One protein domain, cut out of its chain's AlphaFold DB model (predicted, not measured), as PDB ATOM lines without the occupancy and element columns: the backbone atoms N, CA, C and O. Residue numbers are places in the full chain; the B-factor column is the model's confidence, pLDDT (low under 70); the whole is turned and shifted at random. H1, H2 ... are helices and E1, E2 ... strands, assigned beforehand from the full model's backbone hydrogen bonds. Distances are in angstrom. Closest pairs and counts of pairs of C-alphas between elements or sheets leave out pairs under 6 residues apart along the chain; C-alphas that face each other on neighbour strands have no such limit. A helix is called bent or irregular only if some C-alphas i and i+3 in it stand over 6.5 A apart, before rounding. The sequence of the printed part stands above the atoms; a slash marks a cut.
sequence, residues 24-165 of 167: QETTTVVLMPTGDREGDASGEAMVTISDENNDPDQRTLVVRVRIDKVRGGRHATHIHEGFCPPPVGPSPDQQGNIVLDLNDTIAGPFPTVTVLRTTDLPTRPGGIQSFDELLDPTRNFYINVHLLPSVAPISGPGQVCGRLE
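This is residues 24 to 165 of the 167 residues of the protein "CHRD domain-containing protein" of Nitrospinae bacterium (UniProt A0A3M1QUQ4). The model is one sheet of eight strands curled into a nearly closed barrel, with E5 and E6 coming near each other where the ring would close, and the small helix H1 sits at one end. One leaf, E5 E4 E7 E8, faces the other, E2 E3 E6, with E1 as the hinge. The printed part has 142 residues, with eight named strands and one named helix that follow each other along the chain as E1 E2 E3 E4 E5 E6 H1 E7 E8; the sheet runs E5 E4 E7 E8 E1 E2 E3 E6, antiparallel throughout. The class is mostly strand, though under half of the residues, 68, are in named elements. The whole is compact, with a radius of gyration of the C-alphas of 14.5 A and spans of 42 by 36 by 26 A.

Find C-alpha 24 at (24.884, 15.933, 18.896); from there E1, the longest strand, runs 30.0 A to residue 34. E2, residues 43 to 51, covers 26.4 A, and E3, residues 60 to 67, covers 22.6 A. Look next for E4 at residues 73 to 81, 26.0 A long, then E5 at 98 to 102 and E6 at 112 to 117. H1 is residues 131 to 135, beginning at C-alpha 131, (35.335, 12.184, 14.494). E7, residues 141 to 149, spans 23.3 A, and E8, residues 159 to 164, ends at C-alpha 164, (36.312, 9.224, 26.235).

The folded sheet, one sheet bent back on itself, is strongly twisted. Start at E1 E2 E3, a meander, each strand the antiparallel neighbour of the one before: N 27 and O 47 are 2.9 A apart, N 46 and O 64 2.8 A. Beyond E3, N 63 and O 114 of E6 are 2.8 A apart. E1 is staggered, pairing with E2 over residues 24 to 31 and with E8 over 32 to 34, where N 34 and O 159 are 2.8 A apart. In the hairpin E7 and E8, N 145 and O 160 are 2.9 A apart; between the neighbour strands E7 and E4, N 144 and O 78 are within hydrogen-bond range at 2.8 A. The hairpin E4 and E5 has N 77 and O 98 at 2.7 A. The edge strands E5 and E6 have their closest C-alphas, Leu 100 and Thr 112, 6.8 A apart. H1 is on the sheet, at a height of 6.7 A and over none of its strands; its closest C-alpha pair with E7 is Leu 134 and Phe 141, 6.7 A. In H1, 0 of 1 O i to N i+4 pairs is within hydrogen-bond range, but 2 of 2 O i to N i+3 pairs are.

The C-alphas of Asp 36 and Asn 53, the two farthest apart, are 44.8 A apart. The printed part has no cut. Long links join E4 to E5, residues 82 to 97, and E6 to H1, residues 118 to 130. Mean pLDDT of the printed part is 72.9, and it is under 70 at residues 35 to 40, 85 to 111, 122 to 127 and 149 to 157.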
ATOM      1  N   GLN A  24      23.944  15.526  17.865       88.12
ATOM      2  CA  GLN A  24      24.884  15.933  18.896       88.12
ATOM      3  C   GLN A  24      25.116  14.778  19.861       88.12
ATOM      4  O   GLN A  24      24.182  14.294  20.499       88.12
ATOM      5  N   GLU A  25      26.376  14.393  20.009       91.06
ATOM      6  CA  GLU A  25      26.810  13.388  20.972       91.06
ATOM      7  C   GLU A  25      27.704  14.046  22.011       91.06
ATOM      8  O   GLU A  25      28.530  14.900  21.691       91.06
ATOM      9  N   THR A  26      27.497  13.731  23.286       91.94
ATOM     10  CA  THR A  26      28.250  14.349  24.380       91.94
ATOM     11  C   THR A  26      28.635  13.313  25.414       91.94
ATOM     12  O   THR A  26      27.798  12.538  25.865       91.94
ATOM     13  N   THR A  27      29.894  13.364  25.834       92.94
ATOM     14  CA  THR A  27      30.414  12.607  26.969       92.94
ATOM     15  C   THR A  27      31.004  13.555  28.007       92.94
ATOM     16  O   THR A  27      31.522  14.623  27.674       92.94
ATOM     17  N   THR A  28      30.894  13.184  29.281       92.50
ATOM     18  CA  THR A  28      31.569  13.868  30.388       92.50
ATOM     19  C   THR A  28      32.536  12.893  31.030       92.50
ATOM     20  O   THR A  28      32.150  11.795  31.416       92.50
ATOM     21  N   VAL A  29      33.788  13.311  31.157       90.88
ATOM     22  CA  VAL A  29      34.884  12.483  31.644       90.88
ATOM     23  C   VAL A  29      35.536  13.119  32.863       90.88
ATOM     24  O   VAL A  29      35.782  14.324  32.891       90.88
ATOM     25  N   VAL A  30      35.851  12.294  33.860       90.44
ATOM     26  CA  VAL A  30      36.666  12.692  35.013       90.44
ATOM     27  C   VAL A  30      38.141  12.651  34.618       90.44
ATOM     28  O   VAL A  30      38.634  11.633  34.133       90.44
ATOM     29  N   LEU A  31      38.848  13.758  34.837       88.81
ATOM     30  CA  LEU A  31      40.279  13.892  34.590       88.81
ATOM     31  C   LEU A  31      41.045  13.601  35.880       88.81
ATOM     32  O   LEU A  31      40.895  14.317  36.873       88.81
ATOM     33  N   MET A  32      41.875  12.564  35.850       86.38
ATOM     34  CA  MET A  32      42.668  12.113  36.990       86.38
ATOM     35  C   MET A  32      44.161  12.361  36.742       86.38
ATOM     36  O   MET A  32      44.603  12.226  35.596       86.38
ATOM     37  N   PRO A  33      44.950  12.691  37.782       82.44
ATOM     38  CA  PRO A  33      46.390  12.865  37.641       82.44
ATOM     39  C   PRO A  33      47.066  11.591  37.127       82.44
ATOM     40  O   PRO A  33      46.707  10.480  37.523       82.44
ATOM     41  N   THR A  34      48.093  11.748  36.291       75.81
ATOM     42  CA  THR A  34      48.973  10.640  35.903       75.81
ATOM     43  C   THR A  34      50.379  10.826  36.453       75.81
ATOM     44  O   THR A  34      50.987  11.882  36.270       75.81
ATOM     45  N   GLY A  35      50.930   9.754  37.017       65.31
ATOM     46  CA  GLY A  35      52.281   9.729  37.568       65.31
ATOM     47  C   GLY A  35      52.362  10.226  39.012       65.31
ATOM     48  O   GLY A  35      51.426  10.799  39.561       65.31
ATOM     49  N   ASP A  36      53.519   9.993  39.628       53.78
ATOM     50  CA  ASP A  36      53.713  10.147  41.079       53.78
ATOM     51  C   ASP A  36      53.953  11.599  41.523       53.78
ATOM     52  O   ASP A  36      54.115  11.890  42.709       53.78
ATOM     53  N   ARG A  37      54.060  12.524  40.566       52.94
ATOM     54  CA  ARG A  37      54.414  13.923  40.802       52.94
ATOM     55  C   ARG A  37      53.584  14.818  39.905       52.94
ATOM     56  O   ARG A  37      54.065  15.255  38.872       52.94
ATOM     57  N   GLU A  38      52.350  15.045  40.320       52.59
ATOM     58  CA  GLU A  38      51.742  16.372  40.419       52.59
ATOM     59  C   GLU A  38      50.425  16.218  41.181       52.59
ATOM     60  O   GLU A  38      49.511  15.510  40.770       52.59
ATOM     61  N   GLY A  39      50.433  16.758  42.400       56.12
ATOM     62  CA  GLY A  39      49.469  16.438  43.445       56.12
ATOM     63  C   GLY A  39      48.053  16.874  43.121       56.12
ATOM     64  O   GLY A  39      47.880  17.900  42.487       56.12
ATOM     65  N   ASP A  40      47.079  16.108  43.617       65.31
ATOM     66  CA  ASP A  40      45.638  16.374  43.740       65.31
ATOM     67  C   ASP A  40      44.871  17.059  42.586       65.31
ATOM     68  O   ASP A  40      43.668  17.277  42.733       65.31
ATOM     69  N   ALA A  41      45.512  17.444  41.482       76.62
ATOM     70  CA  ALA A  41      44.888  18.140  40.377       76.62
ATOM     71  C   ALA A  41      43.982  17.148  39.666       76.62
ATOM     72  O   ALA A  41      44.422  16.134  39.130       76.62
ATOM     73  N   SER A  42      42.695  17.433  39.700       83.06
ATOM     74  CA  SER A  42      41.670  16.651  39.041       83.06
ATOM     75  C   SER A  42      40.694  17.603  38.386       83.06
ATOM     76  O   SER A  42      40.684  18.811  38.639       83.06
ATOM     77  N   GLY A  43      39.890  17.067  37.488       87.38
ATOM     78  CA  GLY A  43      38.970  17.891  36.742       87.38
ATOM     79  C   GLY A  43      37.896  17.085  36.060       87.38
ATOM     80  O   GLY A  43      37.745  15.884  36.267       87.38
ATOM     81  N   GLU A  44      37.174  17.775  35.200       90.06
ATOM     82  CA  GLU A  44      36.211  17.190  34.293       90.06
ATOM     83  C   GLU A  44      36.432  17.789  32.906       90.06
ATOM     84  O   GLU A  44      36.748  18.977  32.766       90.06
ATOM     85  N   ALA A  45      36.204  16.982  31.874       89.44
ATOM     86  CA  ALA A  45      36.000  17.480  30.527       89.44
ATOM     87  C   ALA A  45      34.625  17.061  30.009       89.44
ATOM     88  O   ALA A  45      34.205  15.922  30.183       89.44
ATOM     89  N   MET A  46      33.931  17.980  29.352       90.50
ATOM     90  CA  MET A  46      32.744  17.701  28.560       90.50
ATOM     91  C   MET A  46      33.136  17.795  27.091       90.50
ATOM     92  O   MET A  46      33.581  18.846  26.627       90.50
ATOM     93  N   VAL A  47      32.994  16.694  26.367       89.06
ATOM     94  CA  VAL A  47      33.370  16.594  24.960       89.06
ATOM     95  C   VAL A  47      32.111  16.364  24.146       89.06
ATOM     96  O   VAL A  47      31.366  15.423  24.399       89.06
ATOM     97  N   THR A  48      31.876  17.243  23.182       90.75
ATOM     98  CA  THR A  48      30.687  17.234  22.335       90.75
ATOM     99  C   THR A  48      31.097  17.129  20.876       90.75
ATOM    100  O   THR A  48      31.840  17.985  20.404       90.75
ATOM    101  N   ILE A  49      30.567  16.148  20.151       89.19
ATOM    102  CA  ILE A  49      30.591  16.116  18.687       89.19
ATOM    103  C   ILE A  49      29.264  16.700  18.210       89.19
ATOM    104  O   ILE A  49      28.203  16.243  18.628       89.19
ATOM    105  N   SER A  50      29.326  17.737  17.378       87.31
ATOM    106  CA  SER A  50      28.157  18.374  16.776       87.31
ATOM    107  C   SER A  50      28.222  18.244  15.261       87.31
ATOM    108  O   SER A  50      29.225  18.611  14.644       87.31
ATOM    109  N   ASP A  51      27.137  17.742  14.685       83.56
ATOM    110  CA  ASP A  51      26.872  17.692  13.256       83.56
ATOM    111  C   ASP A  51      25.656  18.579  12.948       83.56
ATOM    112  O   ASP A  51      24.508  18.129  12.904       83.56
ATOM    113  N   GLU A  52      25.904  19.887  12.815       71.25
ATOM    114  CA  GLU A  52      24.844  20.900  12.705       71.25
ATOM    115  C   GLU A  52      24.021  20.772  11.417       71.25
ATOM    116  O   GLU A  52      22.854  21.161  11.398       71.25
ATOM    117  N   ASN A  53      24.610  20.212  10.356       75.06
ATOM    118  CA  ASN A  53      23.995  20.122   9.029       75.06
ATOM    119  C   ASN A  53      23.886  18.682   8.504       75.06
ATOM    120  O   ASN A  53      23.558  18.495   7.330       75.06
ATOM    121  N   ASN A  54      24.141  17.677   9.352       71.75
ATOM    122  CA  ASN A  54      24.262  16.271   8.955       71.75
ATOM    123  C   ASN A  54      25.275  16.078   7.806       71.75
ATOM    124  O   ASN A  54      25.046  15.316   6.863       71.75
ATOM    125  N   ASP A  55      26.365  16.838   7.885       78.88
ATOM    126  CA  ASP A  55      27.501  16.830   6.981       78.88
ATOM    127  C   ASP A  55      28.746  16.424   7.793       78.88
ATOM    128  O   ASP A  55      29.265  17.237   8.574       78.88
ATOM    129  N   PRO A  56      29.246  15.182   7.629       72.94
ATOM    130  CA  PRO A  56      30.380  14.678   8.400       72.94
ATOM    131  C   PRO A  56      31.652  15.520   8.212       72.94
ATOM    132  O   PRO A  56      32.472  15.608   9.131       72.94
ATOM    133  N   ASP A  57      31.790  16.210   7.075       75.94
ATOM    134  CA  ASP A  57      32.937  17.070   6.782       75.94
ATOM    135  C   ASP A  57      32.851  18.429   7.502       75.94
ATOM    136  O   ASP A  57      33.860  19.123   7.645       75.94
ATOM    137  N   GLN A  58      31.664  18.808   7.992       78.88
ATOM    138  CA  GLN A  58      31.411  20.047   8.743       78.88
ATOM    139  C   GLN A  58      31.255  19.821  10.248       78.88
ATOM    140  O   GLN A  58      30.932  20.757  10.986       78.88
ATOM    141  N   ARG A  59      31.489  18.595  10.726       84.75
ATOM    142  CA  ARG A  59      31.415  18.299  12.153       84.75
ATOM    143  C   ARG A  59      32.413  19.124  12.954       84.75
ATOM    144  O   ARG A  59      33.513  19.466  12.506       84.75
ATOM    145  N   THR A  60      32.020  19.409  14.188       86.19
ATOM    146  CA  THR A  60      32.874  20.069  15.172       86.19
ATOM    147  C   THR A  60      32.975  19.231  16.432       86.19
ATOM    148  O   THR A  60      31.989  18.660  16.897       86.19
ATOM    149  N   LEU A  61      34.172  19.188  17.009       85.56
ATOM    150  CA  LEU A  61      34.412  18.660  18.341       85.56
ATOM    151  C   LEU A  61      34.639  19.831  19.289       85.56
ATOM    152  O   LEU A  61      35.615  20.572  19.166       85.56
ATOM    153  N   VAL A  62      33.733  20.001  20.241       86.19
ATOM    154  CA  VAL A  62      33.815  21.026  21.273       86.19
ATOM    155  C   VAL A  62      34.262  20.379  22.572       86.19
ATOM    156  O   VAL A  62      33.539  19.582  23.165       86.19
ATOM    157  N   VAL A  63      35.447  20.755  23.031       84.69
ATOM    158  CA  VAL A  63      36.038  20.284  24.280       84.69
ATOM    159  C   VAL A  63      35.928  21.387  25.316       84.69
ATOM    160  O   VAL A  63      36.432  22.493  25.125       84.69
ATOM    161  N   ARG A  64      35.270  21.072  26.422       87.19
ATOM    162  CA  ARG A  64      35.047  21.959  27.555       87.19
ATOM    163  C   ARG A  64      35.752  21.408  28.778       87.19
ATOM    164  O   ARG A  64      35.474  20.277  29.142       87.19
ATOM    165  N   VAL A  65      36.639  22.169  29.412       84.69
ATOM    166  CA  VAL A  65      37.477  21.655  30.513       84.69
ATOM    167  C   VAL A  65      37.346  22.509  31.767       84.69
ATOM    168  O   VAL A  65      37.321  23.737  31.700       84.69
ATOM    169  N   ARG A  66      37.296  21.833  32.915       85.75
ATOM    170  CA  ARG A  66      37.497  22.395  34.251       85.75
ATOM    171  C   ARG A  66      38.548  21.556  34.966       85.75
ATOM    172  O   ARG A  66      38.375  20.349  35.067       85.75
ATOM    173  N   ILE A  67      39.596  22.189  35.486       81.19
ATOM    174  CA  ILE A  67      40.620  21.531  36.307       81.19
ATOM    175  C   ILE A  67      40.822  22.357  37.574       81.19
ATOM    176  O   ILE A  67      40.985  23.576  37.506       81.19
ATOM    177  N   ASP A  68      40.825  21.674  38.712       78.94
ATOM    178  CA  ASP A  68      41.123  22.247  40.016       78.94
ATOM    179  C   ASP A  68      42.613  22.103  40.346       78.94
ATOM    180  O   ASP A  68      43.297  21.197  39.869       78.94
ATOM    181  N   LYS A  69      43.119  22.994  41.211       77.44
ATOM    182  CA  LYS A  69      44.501  22.962  41.732       77.44
ATOM    183  C   LYS A  69      45.597  23.010  40.649       77.44
ATOM    184  O   LYS A  69      46.714  22.556  40.882       77.44
ATOM    185  N   VAL A  70      45.304  23.608  39.494       75.44
ATOM    186  CA  VAL A  70      46.283  23.906  38.439       75.44
ATOM    187  C   VAL A  70      46.733  25.362  38.530       75.44
ATOM    188  O   VAL A  70      45.947  26.231  38.901       75.44
ATOM    189  N   ARG A  71      48.001  25.625  38.200       73.69
ATOM    190  CA  ARG A  71      48.515  26.991  38.048       73.69
ATOM    191  C   ARG A  71      47.930  27.619  36.787       73.69
ATOM    192  O   ARG A  71      47.884  26.966  35.758       73.69
ATOM    193  N   GLY A  72      47.602  28.898  36.840       74.56
ATOM    194  CA  GLY A  72      47.085  29.648  35.712       74.56
ATOM    195  C   GLY A  72      48.108  29.798  34.587       74.56
ATOM    196  O   GLY A  72      49.301  30.025  34.822       74.56
ATOM    197  N   GLY A  73      47.631  29.709  33.348       74.44
ATOM    198  CA  GLY A  73      48.413  29.886  32.137       74.44
ATOM    199  C   GLY A  73      47.886  29.079  30.953       74.44
ATOM    200  O   GLY A  73      46.754  28.604  30.921       74.44
ATOM    201  N   ARG A  74      48.748  28.921  29.944       74.75
ATOM    202  CA  ARG A  74      48.450  28.143  28.737       74.75
ATOM    203  C   ARG A  74      48.903  26.700  28.909       74.75
ATOM    204  O   ARG A  74      50.101  26.445  29.047       74.75
ATOM    205  N   HIS A  75      47.954  25.780  28.822       77.38
ATOM    206  CA  HIS A  75      48.149  24.345  28.975       77.38
ATOM    207  C   HIS A  75      47.950  23.645  27.641       77.38
ATOM    208  O   HIS A  75      47.014  23.940  26.896       77.38
ATOM    209  N   ALA A  76      48.847  22.716  27.322       77.56
ATOM    210  CA  ALA A  76      48.652  21.860  26.166       77.56
ATOM    211  C   ALA A  76      47.583  20.809  26.485       77.56
ATOM    212  O   ALA A  76      47.494  20.305  27.603       77.56
ATOM    213  N   THR A  77      46.752  20.506  25.505       79.62
ATOM    214  CA  THR A  77      45.687  19.518  25.565       79.62
ATOM    215  C   THR A  77      45.729  18.690  24.306       79.62
ATOM    216  O   THR A  77      46.067  19.175  23.225       79.62
ATOM    217  N   HIS A  78      45.392  17.422  24.457       78.94
ATOM    218  CA  HIS A  78      45.489  16.452  23.385       78.94
ATOM    219  C   HIS A  78      44.373  15.438  23.526       78.94
ATOM    220  O   HIS A  78      43.930  15.134  24.634       78.94
ATOM    221  N   ILE A  79      43.956  14.889  22.394       81.69
ATOM    222  CA  ILE A  79      43.207  13.643  22.373       81.69
ATOM    223  C   ILE A  79      44.108  12.598  21.727       81.69
ATOM    224  O   ILE A  79      44.739  12.847  20.694       81.69
ATOM    225  N   HIS A  80      44.200  11.453  22.383       78.50
ATOM    226  CA  HIS A  80      45.077  10.356  22.013       78.50
ATOM    227  C   HIS A  80      44.259   9.104  21.764       78.50
ATOM    228  O   HIS A  80      43.270   8.864  22.460       78.50
ATOM    229  N   GLU A  81      44.742   8.271  20.853       78.31
ATOM    230  CA  GLU A  81      44.330   6.875  20.797       78.31
ATOM    231  C   GLU A  81      45.095   6.058  21.855       78.31
ATOM    232  O   GLU A  81      46.294   6.243  22.075       78.31
ATOM    233  N   GLY A  82      44.393   5.157  22.541       78.81
ATOM    234  CA  GLY A  82      44.920   4.295  23.592       78.81
ATOM    235  C   GLY A  82      44.295   4.559  24.962       78.81
ATOM    236  O   GLY A  82      43.098   4.818  25.085       78.81
ATOM    237  N   PHE A  83      45.112   4.451  26.011       76.81
ATOM    238  CA  PHE A  83      44.655   4.454  27.402       76.81
ATOM    239  C   PHE A  83      45.325   5.548  28.233       76.81
ATOM    240  O   PHE A  83      46.477   5.907  28.005       76.81
ATOM    241  N   CYS A  84      44.588   6.025  29.233       74.25
ATOM    242  CA  CYS A  84      45.045   6.930  30.281       74.25
ATOM    243  C   CYS A  84      45.130   6.165  31.623       74.25
ATOM    244  O   CYS A  84      44.137   5.533  31.990       74.25
ATOM    245  N   PRO A  85      46.245   6.226  32.382       68.94
ATOM    246  CA  PRO A  85      47.534   6.803  31.998       68.94
ATOM    247  C   PRO A  85      48.160   6.032  30.819       68.94
ATOM    248  O   PRO A  85      47.911   4.830  30.685       68.94
ATOM    249  N   PRO A  86      48.967   6.690  29.967       64.62
ATOM    250  CA  PRO A  86      49.595   6.015  28.840       64.62
ATOM    251  C   PRO A  86      50.533   4.903  29.331       64.62
ATOM    252  O   PRO A  86      51.266   5.112  30.305       64.62
ATOM    253  N   PRO A  87      50.540   3.720  28.685       58.53
ATOM    254  CA  PRO A  87      51.523   2.694  28.998       58.53
ATOM    255  C   PRO A  87      52.932   3.249  28.772       58.53
ATOM    256  O   PRO A  87      53.160   4.055  27.870       58.53
ATOM    257  N   VAL A  88      53.895   2.808  29.583       51.81
ATOM    258  CA  VAL A  88      55.310   3.154  29.389       51.81
ATOM    259  C   VAL A  88      55.754   2.555  28.049       51.81
ATOM    260  O   VAL A  88      55.949   1.349  27.934       51.81
ATOM    261  N   GLY A  89      55.837   3.383  27.011       46.66
ATOM    262  CA  GLY A  89      56.014   2.948  25.626       46.66
ATOM    263  C   GLY A  89      56.225   4.134  24.680       46.66
ATOM    264  O   GLY A  89      56.308   5.271  25.155       46.66
ATOM    265  N   PRO A  90      56.368   3.905  23.359       50.03
ATOM    266  CA  PRO A  90      56.463   5.003  22.400       50.03
ATOM    267  C   PRO A  90      55.266   5.942  22.577       50.03
ATOM    268  O   PRO A  90      54.171   5.493  22.914       50.03
ATOM    269  N   SER A  91      55.518   7.245  22.413       54.50
ATOM    270  CA  SER A  91      54.524   8.289  22.675       54.50
ATOM    271  C   SER A  91      53.213   7.931  21.968       54.50
ATOM    272  O   SER A  91      53.265   7.667  20.765       54.50
ATOM    273  N   PRO A  92      52.078   7.857  22.686       56.25
ATOM    274  CA  PRO A  92      50.810   7.536  22.063       56.25
ATOM    275  C   PRO A  92      50.527   8.600  21.017       56.25
ATOM    276  O   PRO A  92      50.545   9.791  21.322       56.25
ATOM    277  N   ASP A  93      50.305   8.133  19.803       57.59
ATOM    278  CA  ASP A  93      49.723   8.819  18.664       57.59
ATOM    279  C   ASP A  93      48.852  10.028  19.073       57.59
ATOM    280  O   ASP A  93      47.789   9.900  19.685       57.59
ATOM    281  N   GLN A  94      49.389  11.232  18.827       59.78
ATOM    282  CA  GLN A  94      48.849  12.501  19.324       59.78
ATOM    283  C   GLN A  94      48.124  13.244  18.208       59.78
ATOM    284  O   GLN A  94      48.727  13.559  17.167       59.78
ATOM    285  N   GLN A  95      46.886  13.665  18.484       60.59
ATOM    286  CA  GLN A  95      46.362  14.855  17.825       60.59
ATOM    287  C   GLN A  95      47.322  16.028  18.103       60.59
ATOM    288  O   GLN A  95      47.852  16.134  19.206       60.59
ATOM    289  N   GLY A  96      47.620  16.877  17.109       53.28
ATOM    290  CA  GLY A  96      48.521  18.025  17.303       53.28
ATOM    291  C   GLY A  96      48.105  18.917  18.486       53.28
ATOM    292  O   GLY A  96      46.953  18.885  18.906       53.28
ATOM    293  N   ASN A  97      49.042  19.702  19.032       56.34
ATOM    294  CA  ASN A  97      48.821  20.488  20.254       56.34
ATOM    295  C   ASN A  97      47.571  21.377  20.165       56.34
ATOM    296  O   ASN A  97      47.568  22.386  19.457       56.34
ATOM    297  N   ILE A  98      46.563  21.056  20.970       61.75
ATOM    298  CA  ILE A  98      45.470  21.961  21.304       61.75
ATOM    299  C   ILE A  98      45.952  22.793  22.489       61.75
ATOM    300  O   ILE A  98      46.565  22.257  23.407       61.75
ATOM    301  N   VAL A  99      45.724  24.104  22.492       59.56
ATOM    302  CA  VAL A  99      46.131  24.945  23.626       59.56
ATOM    303  C   VAL A  99      44.899  25.462  24.346       59.56
ATOM    304  O   VAL A  99      44.132  26.235  23.778       59.56
ATOM    305  N   LEU A 100      44.749  25.063  25.606       62.66
ATOM    306  CA  LEU A 100      43.768  25.605  26.535       62.66
ATOM    307  C   LEU A 100      44.381  26.768  27.313       62.66
ATOM    308  O   LEU A 100      45.516  26.690  27.777       62.66
ATOM    309  N   ASP A 101      43.616  27.842  27.475       61.81
ATOM    310  CA  ASP A 101      43.934  28.896  28.436       61.81
ATOM    311  C   ASP A 101      43.175  28.597  29.735       61.81
ATOM    312  O   ASP A 101      41.939  28.645  29.776       61.81
ATOM    313  N   LEU A 102      43.909  28.182  30.768       62.53
ATOM    314  CA  LEU A 102      43.368  27.921  32.096       62.53
ATOM    315  C   LEU A 102      43.762  29.106  32.971       62.53
ATOM    316  O   LEU A 102      44.900  29.203  33.411       62.53
ATOM    317  N   ASN A 103      42.839  30.026  33.231       57.69
ATOM    318  CA  ASN A 103      43.091  31.065  34.226       57.69
ATOM    319  C   ASN A 103      42.928  30.468  35.630       57.69
ATOM    320  O   ASN A 103      41.976  29.722  35.871       57.69
ATOM    321  N   ASP A 104      43.878  30.778  36.524       46.78
ATOM    322  CA  ASP A 104      43.884  30.349  37.929       46.78
ATOM    323  C   ASP A 104      42.470  30.491  38.508       46.78
ATOM    324  O   ASP A 104      41.877  31.570  38.453       46.78
ATOM    325  N   THR A 105      41.937  29.409  39.082       45.66
ATOM    326  CA  THR A 105      40.564  29.269  39.610       45.66
ATOM    327  C   THR A 105      39.434  29.221  38.568       45.66
ATOM    328  O   THR A 105      38.687  30.176  38.369       45.66
ATOM    329  N   ILE A 106      39.180  28.027  38.022       52.12
ATOM    330  CA  ILE A 106      37.870  27.694  37.446       52.12
ATOM    331  C   ILE A 106      36.958  27.169  38.567       52.12
ATOM    332  O   ILE A 106      36.675  25.983  38.686       52.12
ATOM    333  N   ALA A 107      36.473  28.072  39.416       44.75
ATOM    334  CA  ALA A 107      35.305  27.793  40.243       44.75
ATOM    335  C   ALA A 107      34.054  28.182  39.433       44.75
ATOM    336  O   ALA A 107      33.633  29.336  39.447       44.75
ATOM    337  N   GLY A 108      33.496  27.246  38.657       51.84
ATOM    338  CA  GLY A 108      32.323  27.495  37.806       51.84
ATOM    339  C   GLY A 108      31.990  26.350  36.833       51.84
ATOM    340  O   GLY A 108      32.711  25.348  36.801       51.84
ATOM    341  N   PRO A 109      30.888  26.446  36.058       61.75
ATOM    342  CA  PRO A 109      30.593  25.504  34.971       61.75
ATOM    343  C   PRO A 109      31.656  25.616  33.864       61.75
ATOM    344  O   PRO A 109      32.198  26.700  33.677       61.75
ATOM    345  N   PHE A 110      31.954  24.517  33.153       68.06
ATOM    346  CA  PHE A 110      33.049  24.385  32.172       68.06
ATOM    347  C   PHE A 110      33.344  25.658  31.339       68.06
ATOM    348  O   PHE A 110      32.648  25.906  30.347       68.06
ATOM    349  N   PRO A 111      34.363  26.465  31.685       68.50
ATOM    350  CA  PRO A 111      34.557  27.771  31.061       68.50
ATOM    351  C   PRO A 111      35.539  27.741  29.892       68.50
ATOM    352  O   PRO A 111      35.439  28.586  29.004       68.50
ATOM    353  N   THR A 112      36.489  26.802  29.869       73.00
ATOM    354  CA  THR A 112      37.492  26.750  28.807       73.00
ATOM    355  C   THR A 112      36.964  25.896  27.675       73.00
ATOM    356  O   THR A 112      36.602  24.744  27.894       73.00
ATOM    357  N   VAL A 113      36.929  26.467  26.472       76.06
ATOM    358  CA  VAL A 113      36.396  25.836  25.267       76.06
ATOM    359  C   VAL A 113      37.498  25.753  24.219       76.06
ATOM    360  O   VAL A 113      38.116  26.760  23.888       76.06
ATOM    361  N   THR A 114      37.695  24.569  23.653       77.12
ATOM    362  CA  THR A 114      38.338  24.392  22.348       77.12
ATOM    363  C   THR A 114      37.303  23.890  21.363       77.12
ATOM    364  O   THR A 114      36.506  23.017  21.694       77.12
ATOM    365  N   VAL A 115      37.356  24.412  20.140       78.31
ATOM    366  CA  VAL A 115      36.626  23.868  18.998       78.31
ATOM    367  C   VAL A 115      37.639  23.326  17.998       78.31
ATOM    368  O   VAL A 115      38.533  24.056  17.580       78.31
ATOM    369  N   LEU A 116      37.487  22.060  17.624       77.88
ATOM    370  CA  LEU A 116      38.230  21.416  16.548       77.88
ATOM    371  C   LEU A 116      37.281  21.148  15.394       77.88
ATOM    372  O   LEU A 116      36.165  20.669  15.603       77.88
ATOM    373  N   ARG A 117      37.729  21.432  14.178       79.75
ATOM    374  CA  ARG A 117      37.016  21.062  12.955       79.75
ATOM    375  C   ARG A 117      37.686  19.853  12.325       79.75
ATOM    376  O   ARG A 117      38.880  19.642  12.527       79.75
ATOM    377  N   THR A 118      36.950  19.106  11.508       74.25
ATOM    378  CA  THR A 118      37.512  17.986  10.733       74.25
ATOM    379  C   THR A 118      38.729  18.424   9.904       74.25
ATOM    380  O   THR A 118      39.712  17.698   9.807       74.25
ATOM    381  N   THR A 119      38.727  19.661   9.392       71.44
ATOM    382  CA  THR A 119      39.851  20.261   8.646       71.44
ATOM    383  C   THR A 119      41.112  20.506   9.472       71.44
ATOM    384  O   THR A 119      42.185  20.684   8.899       71.44
ATOM    385  N   ASP A 120      40.988  20.547  10.798       72.12
ATOM    386  CA  ASP A 120      42.089  20.815  11.727       72.12
ATOM    387  C   ASP A 120      42.716  19.512  12.250       72.12
ATOM    388  O   ASP A 120      43.697  19.542  13.002       72.12
ATOM    389  N   LEU A 121      42.150  18.357  11.876       70.56
ATOM    390  CA  LEU A 121      42.670  17.056  12.265       70.56
ATOM    391  C   LEU A 121      43.994  16.771  11.540       70.56
ATOM    392  O   LEU A 121      44.149  17.070  10.352       70.56
ATOM    393  N   PRO A 122      44.990  16.209  12.243       62.88
ATOM    394  CA  PRO A 122      46.255  15.858  11.623       62.88
ATOM    395  C   PRO A 122      46.046  14.762  10.579       62.88
ATOM    396  O   PRO A 122      45.458  13.734  10.866       62.88
ATOM    397  N   THR A 123      46.629  14.944   9.397       58.22
ATOM    398  CA  THR A 123      46.557  13.983   8.280       58.22
ATOM    399  C   THR A 123      47.607  12.871   8.347       58.22
ATOM    400  O   THR A 123      47.708  12.041   7.442       58.22
ATOM    401  N   ARG A 124      48.461  12.879   9.380       56.38
ATOM    402  CA  ARG A 124      49.512  11.869   9.560       56.38
ATOM    403  C   ARG A 124      48.945  10.649  10.292       56.38
ATOM    404  O   ARG A 124      48.179  10.855  11.231       56.38
ATOM    405  N   PRO A 125      49.375   9.421   9.947       54.44
ATOM    406  CA  PRO A 125      49.030   8.222  10.705       54.44
ATOM    407  C   PRO A 125      49.376   8.394  12.187       54.44
ATOM    408  O   PRO A 125      50.442   8.929  12.503       54.44
ATOM    409  N   GLY A 126      48.483   7.940  13.064       53.03
ATOM    410  CA  GLY A 126      48.697   7.980  14.507       53.03
ATOM    411  C   GLY A 126      48.067   9.183  15.211       53.03
ATOM    412  O   GLY A 126      48.738   9.951  15.897       53.03
ATOM    413  N   GLY A 127      46.757   9.333  15.066       62.69
ATOM    414  CA  GLY A 127      45.914  10.315  15.749       62.69
ATOM    415  C   GLY A 127      44.493  10.230  15.194       62.69
ATOM    416  O   GLY A 127      44.274   9.491  14.233       62.69
ATOM    417  N   ILE A 128      43.551  10.992  15.760       71.50
ATOM    418  CA  ILE A 128      42.175  11.061  15.241       71.50
ATOM    419  C   ILE A 128      42.210  11.581  13.803       71.50
ATOM    420  O   ILE A 128      42.600  12.729  13.579       71.50
ATOM    421  N   GLN A 129      41.794  10.747  12.853       72.81
ATOM    422  CA  GLN A 129      41.680  11.108  11.435       72.81
ATOM    423  C   GLN A 129      40.267  11.560  11.068       72.81
ATOM    424  O   GLN A 129      40.081  12.306  10.109       72.81
ATOM    425  N   SER A 130      39.265  11.123  11.830       81.00
ATOM    426  CA  SER A 130      37.883  11.582  11.713       81.00
ATOM    427  C   SER A 130      37.177  11.492  13.063       81.00
ATOM    428  O   SER A 130      37.563  10.710  13.930       81.00
ATOM    429  N   PHE A 131      36.116  12.274  13.258       85.38
ATOM    430  CA  PHE A 131      35.335  12.184  14.494       85.38
ATOM    431  C   PHE A 131      34.530  10.886  14.611       85.38
ATOM    432  O   PHE A 131      34.183  10.521  15.727       85.38
ATOM    433  N   ASP A 132      34.297  10.155  13.515       84.88
ATOM    434  CA  ASP A 132      33.694   8.814  13.583       84.88
ATOM    435  C   ASP A 132      34.570   7.838  14.374       84.88
ATOM    436  O   ASP A 132      34.058   6.946  15.039       84.88
ATOM    437  N   GLU A 133      35.892   8.031  14.366       84.19
ATOM    438  CA  GLU A 133      36.807   7.198  15.148       84.19
ATOM    439  C   GLU A 133      36.560   7.339  16.653       84.19
ATOM    440  O   GLU A 133      36.678   6.359  17.380       84.19
ATOM    441  N   LEU A 134      36.169   8.532  17.120       83.44
ATOM    442  CA  LEU A 134      35.816   8.772  18.525       83.44
ATOM    443  C   LEU A 134      34.516   8.074  18.939       83.44
ATOM    444  O   LEU A 134      34.313   7.841  20.129       83.44
ATOM    445  N   LEU A 135      33.653   7.779  17.967       86.12
ATOM    446  CA  LEU A 135      32.375   7.098  18.159       86.12
ATOM    447  C   LEU A 135      32.497   5.578  17.993       86.12
ATOM    448  O   LEU A 135      31.563   4.848  18.313       86.12
ATOM    449  N   ASP A 136      33.634   5.083  17.495       86.88
ATOM    450  CA  ASP A 136      33.874   3.655  17.315       86.88
ATOM    451  C   ASP A 136      34.170   2.987  18.674       86.88
ATOM    452  O   ASP A 136      35.248   3.193  19.244       86.88
ATOM    453  N   PRO A 137      33.275   2.121  19.190       82.12
ATOM    454  CA  PRO A 137      33.453   1.488  20.495       82.12
ATOM    455  C   PRO A 137      34.600   0.465  20.526       82.12
ATOM    456  O   PRO A 137      34.960  -0.029  21.596       82.12
ATOM    457  N   THR A 138      35.160   0.092  19.369       84.31
ATOM    458  CA  THR A 138      36.317  -0.807  19.282       84.31
ATOM    459  C   THR A 138      37.639  -0.078  19.501       84.31
ATOM    460  O   THR A 138      38.656  -0.714  19.800       84.31
ATOM    461  N   ARG A 139      37.627   1.253  19.399       82.31
ATOM    462  CA  ARG A 139      38.784   2.108  19.636       82.31
ATOM    463  C   ARG A 139      38.729   2.689  21.037       82.31
ATOM    464  O   ARG A 139      37.694   2.750  21.694       82.31
ATOM    465  N   ASN A 140      39.894   3.076  21.533       82.62
ATOM    466  CA  ASN A 140      40.016   3.686  22.846       82.62
ATOM    467  C   ASN A 140      40.618   5.062  22.647       82.62
ATOM    468  O   ASN A 140      41.680   5.175  22.044       82.62
ATOM    469  N   PHE A 141      39.945   6.085  23.156       85.69
ATOM    470  CA  PHE A 141      40.454   7.443  23.136       85.69
ATOM    471  C   PHE A 141      40.453   8.023  24.539       85.69
ATOM    472  O   PHE A 141      39.621   7.681  25.383       85.69
ATOM    473  N   TYR A 142      41.391   8.922  24.795       85.44
ATOM    474  CA  TYR A 142      41.425   9.688  26.028       85.44
ATOM    475  C   TYR A 142      41.829  11.125  25.744       85.44
ATOM    476  O   TYR A 142      42.603  11.405  24.827       85.44
ATOM    477  N   ILE A 143      41.311  12.033  26.561       86.50
ATOM    478  CA  ILE A 143      41.745  13.423  26.585       86.50
ATOM    479  C   ILE A 143      42.809  13.598  27.664       86.50
ATOM    480  O   ILE A 143      42.701  13.031  28.752       86.50
ATOM    481  N   ASN A 144      43.829  14.388  27.363       85.19
ATOM    482  CA  ASN A 144      44.909  14.748  28.263       85.19
ATOM    483  C   ASN A 144      45.060  16.265  28.348       85.19
ATOM    484  O   ASN A 144      44.922  16.951  27.337       85.19
ATOM    485  N   VAL A 145      45.386  16.768  29.536       84.38
ATOM    486  CA  VAL A 145      45.816  18.150  29.748       84.38
ATOM    487  C   VAL A 145      47.140  18.150  30.502       84.38
ATOM    488  O   VAL A 145      47.223  17.650  31.626       84.38
ATOM    489  N   HIS A 146      48.164  18.755  29.904       81.44
ATOM    490  CA  HIS A 146      49.446  18.998  30.554       81.44
ATOM    491  C   HIS A 146      49.288  20.071  31.627       81.44
ATOM    492  O   HIS A 146      48.792  21.163  31.365       81.44
ATOM    493  N   LEU A 147      49.761  19.790  32.832       77.38
ATOM    494  CA  LEU A 147      49.648  20.687  33.982       77.38
ATOM    495  C   LEU A 147      50.809  21.694  34.072       77.38
ATOM    496  O   LEU A 147      50.724  22.683  34.800       77.38
ATOM    497  N   LEU A 148      51.860  21.509  33.267       71.50
ATOM    498  CA  LEU A 148      52.929  22.488  33.087       71.50
ATOM    499  C   LEU A 148      52.633  23.427  31.900       71.50
ATOM    500  O   LEU A 148      52.213  22.954  30.839       71.50
ATOM    501  N   PRO A 149      52.896  24.746  32.028       62.06
ATOM    502  CA  PRO A 149      52.739  25.694  30.928       62.06
ATOM    503  C   PRO A 149      53.564  25.295  29.695       62.06
ATOM    504  O   PRO A 149      54.700  24.838  29.826       62.06
ATOM    505  N   SER A 150      53.008  25.509  28.499       54.03
ATOM    506  CA  SER A 150      53.404  24.924  27.201       54.03
ATOM    507  C   SER A 150      54.792  25.294  26.614       54.03
ATOM    508  O   SER A 150      54.925  25.424  25.397       54.03
ATOM    509  N   VAL A 151      55.831  25.506  27.427       46.34
ATOM    510  CA  VAL A 151      57.182  25.931  26.993       46.34
ATOM    511  C   VAL A 151      58.275  24.856  27.109       46.34
ATOM    512  O   VAL A 151      59.432  25.146  26.814       46.34
ATOM    513  N   ALA A 152      57.951  23.610  27.466       39.31
ATOM    514  CA  ALA A 152      58.927  22.515  27.559       39.31
ATOM    515  C   ALA A 152      58.471  21.250  26.794       39.31
ATOM    516  O   ALA A 152      57.266  21.030  26.664       39.31
ATOM    517  N   PRO A 153      59.402  20.433  26.252       41.72
ATOM    518  CA  PRO A 153      59.074  19.252  25.454       41.72
ATOM    519  C   PRO A 153      58.262  18.194  26.225       41.72
ATOM    520  O   PRO A 153      58.341  18.081  27.447       41.72
ATOM    521  N   ILE A 154      57.496  17.426  25.442       47.84
ATOM    522  CA  ILE A 154      56.300  16.600  25.721       47.84
ATOM    523  C   ILE A 154      56.592  15.328  26.562       47.84
ATOM    524  O   ILE A 154      56.088  14.242  26.309       47.84
ATOM    525  N   SER A 155      57.430  15.432  27.591       44.22
ATOM    526  CA  SER A 155      57.712  14.328  28.527       44.22
ATOM    527  C   SER A 155      57.844  14.781  29.985       44.22
ATOM    528  O   SER A 155      58.408  14.068  30.817       44.22
ATOM    529  N   GLY A 156      57.330  15.972  30.308       45.25
ATOM    530  CA  GLY A 156      57.337  16.502  31.670       45.25
ATOM    531  C   GLY A 156      56.404  15.725  32.617       45.25
ATOM    532  O   GLY A 156      55.322  15.318  32.192       45.25
ATOM    533  N   PRO A 157      56.798  15.515  33.889       51.88
ATOM    534  CA  PRO A 157      55.908  14.981  34.917       51.88
ATOM    535  C   PRO A 157      54.793  16.002  35.159       51.88
ATOM    536  O   PRO A 157      55.113  17.157  35.419       51.88
ATOM    537  N   GLY A 158      53.527  15.596  35.015       73.00
ATOM    538  CA  GLY A 158      52.397  16.487  35.270       73.00
ATOM    539  C   GLY A 158      51.335  16.559  34.186       73.00
ATOM    540  O   GLY A 158      51.383  17.422  33.307       73.00
ATOM    541  N   GLN A 159      50.348  15.673  34.243       81.00
ATOM    542  CA  GLN A 159      49.179  15.729  33.366       81.00
ATOM    543  C   GLN A 159      47.965  15.118  34.068       81.00
ATOM    544  O   GLN A 159      48.116  14.235  34.916       81.00
ATOM    545  N   VAL A 160      46.774  15.558  33.678       85.44
ATOM    546  CA  VAL A 160      45.521  14.867  33.992       85.44
ATOM    547  C   VAL A 160      44.949  14.267  32.723       85.44
ATOM    548  O   VAL A 160      45.056  14.860  31.649       85.44
ATOM    549  N   CYS A 161      44.326  13.100  32.818       87.81
ATOM    550  CA  CYS A 161      43.607  12.539  31.685       87.81
ATOM    551  C   CYS A 161      42.392  11.720  32.100       87.81
ATOM    552  O   CYS A 161      42.230  11.347  33.261       87.81
ATOM    553  N   GLY A 162      41.539  11.450  31.120       88.56
ATOM    554  CA  GLY A 162      40.393  10.574  31.284       88.56
ATOM    555  C   GLY A 162      39.936   9.996  29.951       88.56
ATOM    556  O   GLY A 162      40.132  10.600  28.892       88.56
ATOM    557  N   ARG A 163      39.344   8.804  30.011       89.31
ATOM    558  CA  ARG A 163      38.854   8.070  28.843       89.31
ATOM    559  C   ARG A 163      37.587   8.710  28.272       89.31
ATOM    560  O   ARG A 163      36.684   9.064  29.021       89.31
ATOM    561  N   LEU A 164      37.517   8.815  26.949       87.44
ATOM    562  CA  LEU A 164      36.312   9.224  26.235       87.44
ATOM    563  C   LEU A 164      35.422   8.002  25.994       87.44
ATOM    564  O   LEU A 164      35.883   6.993  25.462       87.44
ATOM    565  N   GLU A 165      34.158   8.105  26.396       87.88
ATOM    566  CA  GLU A 165      33.136   7.074  26.194       87.88
ATOM    567  C   GLU A 165      31.839   7.764  25.759       87.88
ATOM    568  O   GLU A 165      31.176   8.412  26.572       87.88
TER     569      GLU A 165